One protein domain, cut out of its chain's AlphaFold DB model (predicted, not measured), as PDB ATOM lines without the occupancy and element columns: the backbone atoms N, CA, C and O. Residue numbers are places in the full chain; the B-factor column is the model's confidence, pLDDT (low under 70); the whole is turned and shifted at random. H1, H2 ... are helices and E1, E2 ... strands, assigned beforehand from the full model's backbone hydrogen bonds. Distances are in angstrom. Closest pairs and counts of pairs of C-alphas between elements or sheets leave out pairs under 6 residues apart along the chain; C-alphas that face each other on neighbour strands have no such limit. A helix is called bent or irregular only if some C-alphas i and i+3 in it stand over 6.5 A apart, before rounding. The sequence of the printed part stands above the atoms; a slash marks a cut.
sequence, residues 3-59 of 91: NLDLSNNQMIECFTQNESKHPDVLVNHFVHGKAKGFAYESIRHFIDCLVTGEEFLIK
ATOM      1  N   ASN A   3     214.337 146.654 163.802       91.31
ATOM      2  CA  ASN A   3     215.314 147.557 164.396       91.31
ATOM      3  C   ASN A   3     216.441 146.741 165.040       91.31
ATOM      4  O   ASN A   3     216.197 145.633 165.523       91.31
ATOM      5  N   LEU A   4     217.655 147.289 165.027       89.94
ATOM      6  CA  LEU A   4     218.836 146.691 165.643       89.94
ATOM      7  C   LEU A   4     219.371 147.643 166.716       89.94
ATOM      8  O   LEU A   4     219.993 148.654 166.391       89.94
ATOM      9  N   ASP A   5     219.145 147.308 167.983       83.25
ATOM     10  CA  ASP A   5     219.743 147.993 169.130       83.25
ATOM     11  C   ASP A   5     220.956 147.201 169.622       83.25
ATOM     12  O   ASP A   5     220.880 146.381 170.534       83.25
ATOM     13  N   LEU A   6     222.104 147.458 168.996       80.75
ATOM     14  CA  LEU A   6     223.368 146.789 169.324       80.75
ATOM     15  C   LEU A   6     224.031 147.329 170.601       80.75
ATOM     16  O   LEU A   6     225.131 146.901 170.945       80.75
ATOM     17  N   SER A   7     223.398 148.290 171.278       79.81
ATOM     18  CA  SER A   7     223.896 148.880 172.524       79.81
ATOM     19  C   SER A   7     223.234 148.297 173.773       79.81
ATOM     20  O   SER A   7     223.692 148.555 174.886       79.81
ATOM     21  N   ASN A   8     222.187 147.486 173.598       74.00
ATOM     22  CA  ASN A   8     221.398 146.898 174.673       74.00
ATOM     23  C   ASN A   8     221.201 145.385 174.465       74.00
ATOM     24  O   ASN A   8     221.330 144.856 173.363       74.00
ATOM     25  N   ASN A   9     220.845 144.668 175.531       75.62
ATOM     26  CA  ASN A   9     220.654 143.218 175.539       75.62
ATOM     27  C   ASN A   9     219.455 142.731 174.702       75.62
ATOM     28  O   ASN A   9     219.343 141.535 174.446       75.62
ATOM     29  N   GLN A  10     218.567 143.633 174.279       76.00
ATOM     30  CA  GLN A  10     217.410 143.303 173.446       76.00
ATOM     31  C   GLN A  10     217.816 143.005 172.000       76.00
ATOM     32  O   GLN A  10     217.182 142.157 171.377       76.00
ATOM     33  N   MET A  11     218.897 143.629 171.506       84.88
ATOM     34  CA  MET A  11     219.546 143.445 170.196       84.88
ATOM     35  C   MET A  11     218.668 143.689 168.963       84.88
ATOM     36  O   MET A  11     219.031 144.478 168.095       84.88
ATOM     37  N   ILE A  12     217.545 142.989 168.842       89.19
ATOM     38  CA  ILE A  12     216.645 143.009 167.696       89.19
ATOM     39  C   ILE A  12     215.232 143.304 168.184       89.19
ATOM     40  O   ILE A  12     214.715 142.646 169.086       89.19
ATOM     41  N   GLU A  13     214.562 144.230 167.511       91.19
ATOM     42  CA  GLU A  13     213.147 144.514 167.728       91.19
ATOM     43  C   GLU A  13     212.395 144.314 166.415       91.19
ATOM     44  O   GLU A  13     212.742 144.877 165.373       91.19
ATOM     45  N   CYS A  14     211.349 143.494 166.443       91.12
ATOM     46  CA  CYS A  14     210.514 143.209 165.287       91.12
ATOM     47  C   CYS A  14     209.112 143.772 165.508       91.12
ATOM     48  O   CYS A  14     208.368 143.294 166.360       91.12
ATOM     49  N   PHE A  15     208.724 144.730 164.674       92.81
ATOM     50  CA  PHE A  15     207.386 145.312 164.660       92.81
ATOM     51  C   PHE A  15     206.633 144.856 163.410       92.81
ATOM     52  O   PHE A  15     207.052 145.132 162.278       92.81
ATOM     53  N   THR A  16     205.516 144.168 163.601       92.19
ATOM     54  CA  THR A  16     204.576 143.772 162.543       92.19
ATOM     55  C   THR A  16     203.267 144.551 162.694       92.19
ATOM     56  O   THR A  16     203.120 145.344 163.618       92.19
ATOM     57  N   GLN A  17     202.300 144.339 161.798       93.94
ATOM     58  CA  GLN A  17     200.963 144.932 161.958       93.94
ATOM     59  C   GLN A  17     200.214 144.396 163.189       93.94
ATOM     60  O   GLN A  17     199.318 145.070 163.685       93.94
ATOM     61  N   ASN A  18     200.585 143.209 163.684       93.88
ATOM     62  CA  ASN A  18     199.829 142.481 164.705       93.88
ATOM     63  C   ASN A  18     200.553 142.401 166.057       93.88
ATOM     64  O   ASN A  18     199.908 142.222 167.084       93.88
ATOM     65  N   GLU A  19     201.883 142.497 166.066       94.00
ATOM     66  CA  GLU A  19     202.705 142.318 167.266       94.00
ATOM     67  C   GLU A  19     204.001 143.136 167.216       94.00
ATOM     68  O   GLU A  19     204.559 143.390 166.143       94.00
ATOM     69  N   SER A  20     204.502 143.472 168.404       91.81
ATOM     70  CA  SER A  20     205.891 143.856 168.646       91.81
ATOM     71  C   SER A  20     206.561 142.732 169.435       91.81
ATOM     72  O   SER A  20     205.992 142.249 170.415       91.81
ATOM     73  N   LYS A  21     207.737 142.284 168.990       89.00
ATOM     74  CA  LYS A  21     208.496 141.215 169.648       89.00
ATOM     75  C   LYS A  21     209.986 141.513 169.691       89.00
ATOM     76  O   LYS A  21     210.549 142.056 168.741       89.00
ATOM     77  N   HIS A  22     210.614 141.039 170.757       86.94
ATOM     78  CA  HIS A  22     212.059 141.042 170.952       86.94
ATOM     79  C   HIS A  22     212.516 139.580 170.951       86.94
ATOM     80  O   HIS A  22     212.349 138.897 171.966       86.94
ATOM     81  N   PRO A  23     212.956 139.029 169.806       83.19
ATOM     82  CA  PRO A  23     213.430 137.655 169.770       83.19
ATOM     83  C   PRO A  23     214.648 137.508 170.682       83.19
ATOM     84  O   PRO A  23     215.617 138.253 170.562       83.19
ATOM     85  N   ASP A  24     214.608 136.516 171.568       77.38
ATOM     86  CA  ASP A  24     215.777 136.145 172.352       77.38
ATOM     87  C   ASP A  24     216.824 135.537 171.407       77.38
ATOM     88  O   ASP A  24     216.636 134.455 170.848       77.38
ATOM     89  N   VAL A  25     217.900 136.280 171.168       74.06
ATOM     90  CA  VAL A  25     219.019 135.869 170.307       74.06
ATOM     91  C   VAL A  25     220.313 135.644 171.087       74.06
ATOM     92  O   VAL A  25     221.270 135.111 170.532       74.06
ATOM     93  N   LEU A  26     220.350 136.032 172.366       73.88
ATOM     94  CA  LEU A  26     221.540 135.933 173.218       73.88
ATOM     95  C   LEU A  26     221.473 134.741 174.176       73.88
ATOM     96  O   LEU A  26     222.492 134.095 174.438       73.88
ATOM     97  N   VAL A  27     220.279 134.454 174.696       70.56
ATOM     98  CA  VAL A  27     220.027 133.432 175.721       70.56
ATOM     99  C   VAL A  27     219.241 132.251 175.152       70.56
ATOM    100  O   VAL A  27     219.190 131.191 175.781       70.56
ATOM    101  N   ASN A  28     218.699 132.375 173.936       68.50
ATOM    102  CA  ASN A  28     218.025 131.267 173.277       68.50
ATOM    103  C   ASN A  28     218.968 130.071 173.155       68.50
ATOM    104  O   ASN A  28     219.982 130.084 172.459       68.50
ATOM    105  N   HIS A  29     218.611 129.041 173.903       64.44
ATOM    106  CA  HIS A  29     219.458 127.907 174.183       64.44
ATOM    107  C   HIS A  29     219.313 126.830 173.117       64.44
ATOM    108  O   HIS A  29     220.000 125.834 173.235       64.44
ATOM    109  N   PHE A  30     218.465 126.972 172.090       77.00
ATOM    110  CA  PHE A  30     218.340 125.966 171.031       77.00
ATOM    111  C   PHE A  30     218.787 126.488 169.666       77.00
ATOM    112  O   PHE A  30     218.045 127.171 168.962       77.00
ATOM    113  N   VAL A  31     219.975 126.058 169.235       75.69
ATOM    114  CA  VAL A  31     220.481 126.268 167.870       75.69
ATOM    115  C   VAL A  31     220.422 124.935 167.130       75.69
ATOM    116  O   VAL A  31     221.037 123.953 167.546       75.69
ATOM    117  N   HIS A  32     219.632 124.872 166.052       82.00
ATOM    118  CA  HIS A  32     219.367 123.640 165.291       82.00
ATOM    119  C   HIS A  32     218.919 122.449 166.169       82.00
ATOM    120  O   HIS A  32     219.365 121.318 165.984       82.00
ATOM    121  N   GLY A  33     218.051 122.709 167.155       83.44
ATOM    122  CA  GLY A  33     217.498 121.684 168.050       83.44
ATOM    123  C   GLY A  33     218.464 121.170 169.122       83.44
ATOM    124  O   GLY A  33     218.124 120.238 169.846       83.44
ATOM    125  N   LYS A  34     219.657 121.761 169.251       80.75
ATOM    126  CA  LYS A  34     220.632 121.414 170.292       80.75
ATOM    127  C   LYS A  34     220.764 122.537 171.304       80.75
ATOM    128  O   LYS A  34     220.811 123.698 170.909       80.75
ATOM    129  N   ALA A  35     220.885 122.151 172.575       81.50
ATOM    130  CA  ALA A  35     221.195 123.061 173.666       81.50
ATOM    131  C   ALA A  35     222.573 123.710 173.410       81.50
ATOM    132  O   ALA A  35     223.590 123.025 173.533       81.50
ATOM    133  N   LYS A  36     222.592 124.950 172.911       79.88
ATOM    134  CA  LYS A  36     223.742 125.696 172.376       79.88
ATOM    135  C   LYS A  36     223.457 127.196 172.448       79.88
ATOM    136  O   LYS A  36     222.308 127.608 172.358       79.88
ATOM    137  N   GLY A  37     224.500 128.010 172.559       80.56
ATOM    138  CA  GLY A  37     224.385 129.472 172.597       80.56
ATOM    139  C   GLY A  37     225.368 130.087 173.584       80.56
ATOM    140  O   GLY A  37     225.926 129.378 174.418       80.56
ATOM    141  N   PHE A  38     225.579 131.400 173.496       80.12
ATOM    142  CA  PHE A  38     226.583 132.094 174.307       80.12
ATOM    143  C   PHE A  38     226.341 131.909 175.813       80.12
ATOM    144  O   PHE A  38     227.223 131.435 176.534       80.12
ATOM    145  N   ALA A  39     225.123 132.202 176.279       83.19
ATOM    146  CA  ALA A  39     224.767 132.038 177.686       83.19
ATOM    147  C   ALA A  39     224.760 130.562 178.115       83.19
ATOM    148  O   ALA A  39     225.286 130.226 179.174       83.19
ATOM    149  N   TYR A  40     224.208 129.673 177.278       87.19
ATOM    150  CA  TYR A  40     224.134 128.242 177.582       87.19
ATOM    151  C   TYR A  40     225.523 127.625 177.775       87.19
ATOM    152  O   TYR A  40     225.753 126.958 178.779       87.19
ATOM    153  N   GLU A  41     226.454 127.864 176.847       88.50
ATOM    154  CA  GLU A  41     227.812 127.316 176.932       88.50
ATOM    155  C   GLU A  41     228.586 127.914 178.111       88.50
ATOM    156  O   GLU A  41     229.299 127.184 178.790       88.50
ATOM    157  N   SER A  42     228.390 129.199 178.425       89.44
ATOM    158  CA  SER A  42     229.030 129.833 179.588       89.44
ATOM    159  C   SER A  42     228.564 129.215 180.913       89.44
ATOM    160  O   SER A  42     229.383 128.888 181.771       89.44
ATOM    161  N   ILE A  43     227.251 129.006 181.075       90.62
ATOM    162  CA  ILE A  43     226.673 128.376 182.277       90.62
ATOM    163  C   ILE A  43     227.084 126.908 182.359       90.62
ATOM    164  O   ILE A  43     227.460 126.428 183.427       90.62
ATOM    165  N   ARG A  44     227.017 126.192 181.233       91.81
ATOM    166  CA  ARG A  44     227.432 124.795 181.159       91.81
ATOM    167  C   ARG A  44     228.900 124.641 181.544       91.81
ATOM    168  O   ARG A  44     229.179 123.824 182.405       91.81
ATOM    169  N   HIS A  45     229.798 125.442 180.969       93.56
ATOM    170  CA  HIS A  45     231.227 125.434 181.298       93.56
ATOM    171  C   HIS A  45     231.458 125.654 182.794       93.56
ATOM    172  O   HIS A  45     232.205 124.916 183.426       93.56
ATOM    173  N   PHE A  46     230.770 126.637 183.382       94.38
ATOM    174  CA  PHE A  46     230.850 126.900 184.817       94.38
ATOM    175  C   PHE A  46     230.437 125.680 185.657       94.38
ATOM    176  O   PHE A  46     231.144 125.312 186.593       94.38
ATOM    177  N   ILE A  47     229.323 125.027 185.310       95.62
ATOM    178  CA  ILE A  47     228.863 123.808 185.993       95.62
ATOM    179  C   ILE A  47     229.840 122.649 185.771       95.62
ATOM    180  O   ILE A  47     230.148 121.936 186.724       95.62
ATOM    181  N   ASP A  48     230.342 122.471 184.550       96.56
ATOM    182  CA  ASP A  48     231.282 121.405 184.206       96.56
ATOM    183  C   ASP A  48     232.556 121.533 185.066       96.56
ATOM    184  O   ASP A  48     232.918 120.564 185.728       96.56
ATOM    185  N   CYS A  49     233.143 122.733 185.196       96.81
ATOM    186  CA  CYS A  49     234.274 122.992 186.102       96.81
ATOM    187  C   CYS A  49     233.952 122.696 187.578       96.81
ATOM    188  O   CYS A  49     234.791 122.148 188.290       96.81
ATOM    189  N   LEU A  50     232.742 123.020 188.056       96.75
ATOM    190  CA  LEU A  50     232.335 122.692 189.431       96.75
ATOM    191  C   LEU A  50     232.269 121.181 189.674       96.75
ATOM    192  O   LEU A  50     232.573 120.720 190.774       96.75
ATOM    193  N   VAL A  51     231.843 120.416 188.667       97.94
ATOM    194  CA  VAL A  51     231.709 118.957 188.755       97.94
ATOM    195  C   VAL A  51     233.064 118.266 188.622       97.94
ATOM    196  O   VAL A  51     233.336 117.317 189.357       97.94
ATOM    197  N   THR A  52     233.906 118.710 187.689       97.88
ATOM    198  CA  THR A  52     235.205 118.081 187.402       97.88
ATOM    199  C   THR A  52     236.315 118.548 188.338       97.88
ATOM    200  O   THR A  52     237.293 117.826 188.526       97.88
ATOM    201  N   GLY A  53     236.175 119.736 188.934       96.50
ATOM    202  CA  GLY A  53     237.244 120.406 189.671       96.50
ATOM    203  C   GLY A  53     238.327 121.004 188.767       96.50
ATOM    204  O   GLY A  53     239.385 121.382 189.265       96.50
ATOM    205  N   GLU A  54     238.097 121.069 187.452       96.56
ATOM    206  CA  GLU A  54     238.990 121.757 186.518       96.56
ATOM    207  C   GLU A  54     238.990 123.270 186.769       96.56
ATOM    208  O   GLU A  54     238.006 123.848 187.235       96.56
ATOM    209  N   GLU A  55     240.100 123.934 186.436       95.00
ATOM    210  CA  GLU A  55     240.180 125.387 186.569       95.00
ATOM    211  C   GLU A  55     239.163 126.094 185.666       95.00
ATOM    212  O   GLU A  55     238.969 125.743 184.499       95.00
ATOM    213  N   PHE A  56     238.544 127.147 186.201       94.25
ATOM    214  CA  PHE A  56     237.686 128.015 185.408       94.25
ATOM    215  C   PHE A  56     238.499 128.719 184.321       94.25
ATOM    216  O   PHE A  56     239.548 129.304 184.593       94.25
ATOM    217  N   LEU A  57     237.961 128.715 183.098       91.06
ATOM    218  CA  LEU A  57     238.548 129.418 181.959       91.06
ATOM    219  C   LEU A  57     238.593 130.935 182.185       91.06
ATOM    220  O   LEU A  57     239.515 131.594 181.720       91.06
ATOM    221  N   ILE A  58     237.585 131.469 182.881       89.50
ATOM    222  CA  ILE A  58     237.492 132.875 183.270       89.50
ATOM    223  C   ILE A  58     237.497 132.929 184.794       89.50
ATOM    224  O   ILE A  58     236.628 132.338 185.443       89.50
ATOM    225  N   LYS A  59     238.480 133.630 185.356       91.06
ATOM    226  CA  LYS A  59     238.646 133.825 186.798       91.06
ATOM    227  C   LYS A  59     238.017 135.151 187.221       91.06
ATOM    228  O   LYS A  59     237.698 136.012 186.403       91.06
TER     229      LYS A  59
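Overview. This is residues 3 to 59 of the 91 residues of an uncharacterized protein of Mesotoga sp. TolDC (UniProt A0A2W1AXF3). This is a drawn-out shape with a small hairpin of two strands, E1 and E2, at one end and a single helix, H1, at the other, joined by a long winding link, residues 16 to 37. The link first folds back beside E2, then makes a small loop of its own at residues 30 to 35 before H1 begins, and after H1 a short tail, residues 53 to 59, turns off sideways and folds back, ending level with the later part of H1. The printed part has 57 residues with two named strands and one named helix, in the order E1, E2, H1; the two-stranded sheet has the order E1 - E2 and is antiparallel. The class is mixed, helices and strands, though under half of the residues, 23, are in named elements. The whole is only just extended, close to loose, with a radius of gyration of the C-alphas of 15.8 A, and its outline is flat, spanning 52 by 27 by 12 A.

Along the chain. Start at the sheet and find C-alpha 3 at (215.314, 147.557, 164.396), where strand E1, residues 3 to 5, begins. Strand E2, residues 11 to 15, is the longest strand and runs 13.5 A from C-alpha 11 at (219.546, 143.445, 170.196) to C-alpha 15. Further on, helix H1, residues 38 to 52, runs 21.0 A from Phe 38 to C-alpha 52 at (235.205, 118.081, 187.402).

Arrangement. Look first at E1 and E2, a hairpin of antiparallel neighbours whose directions stand at 155 degrees. The C-alphas of Asp 5 and Met 11 face each other at 4.7 A. N 5 and O 11 are within hydrogen-bond range at 2.8 A, and so are N 13 and O 3 at 2.9 A. Moving on into the link, you meet residues 20 to 21, which pair antiparallel with residues 14 to 15 of E2, and then residues 30 to 31, which pair antiparallel with residues 34 to 35. H1 is apart from E1. H1 is not bent, and every O i to N i+4 pair in it is within hydrogen-bond range.

Size, cuts and confidence. The two C-alphas farthest apart are those of Gln 17 and Gly 53, at 51.8 A, while the first and last printed C-alphas, Asn 3 and Lys 59, are 35.1 A apart. The printed part has no cut. The link from E1 to E2 is tight, with 5 residues, and the link from E2 to H1 is long, with 22. The mean pLDDT of the printed part is 86.5, and you will find values under 70 at residues 28 to 29.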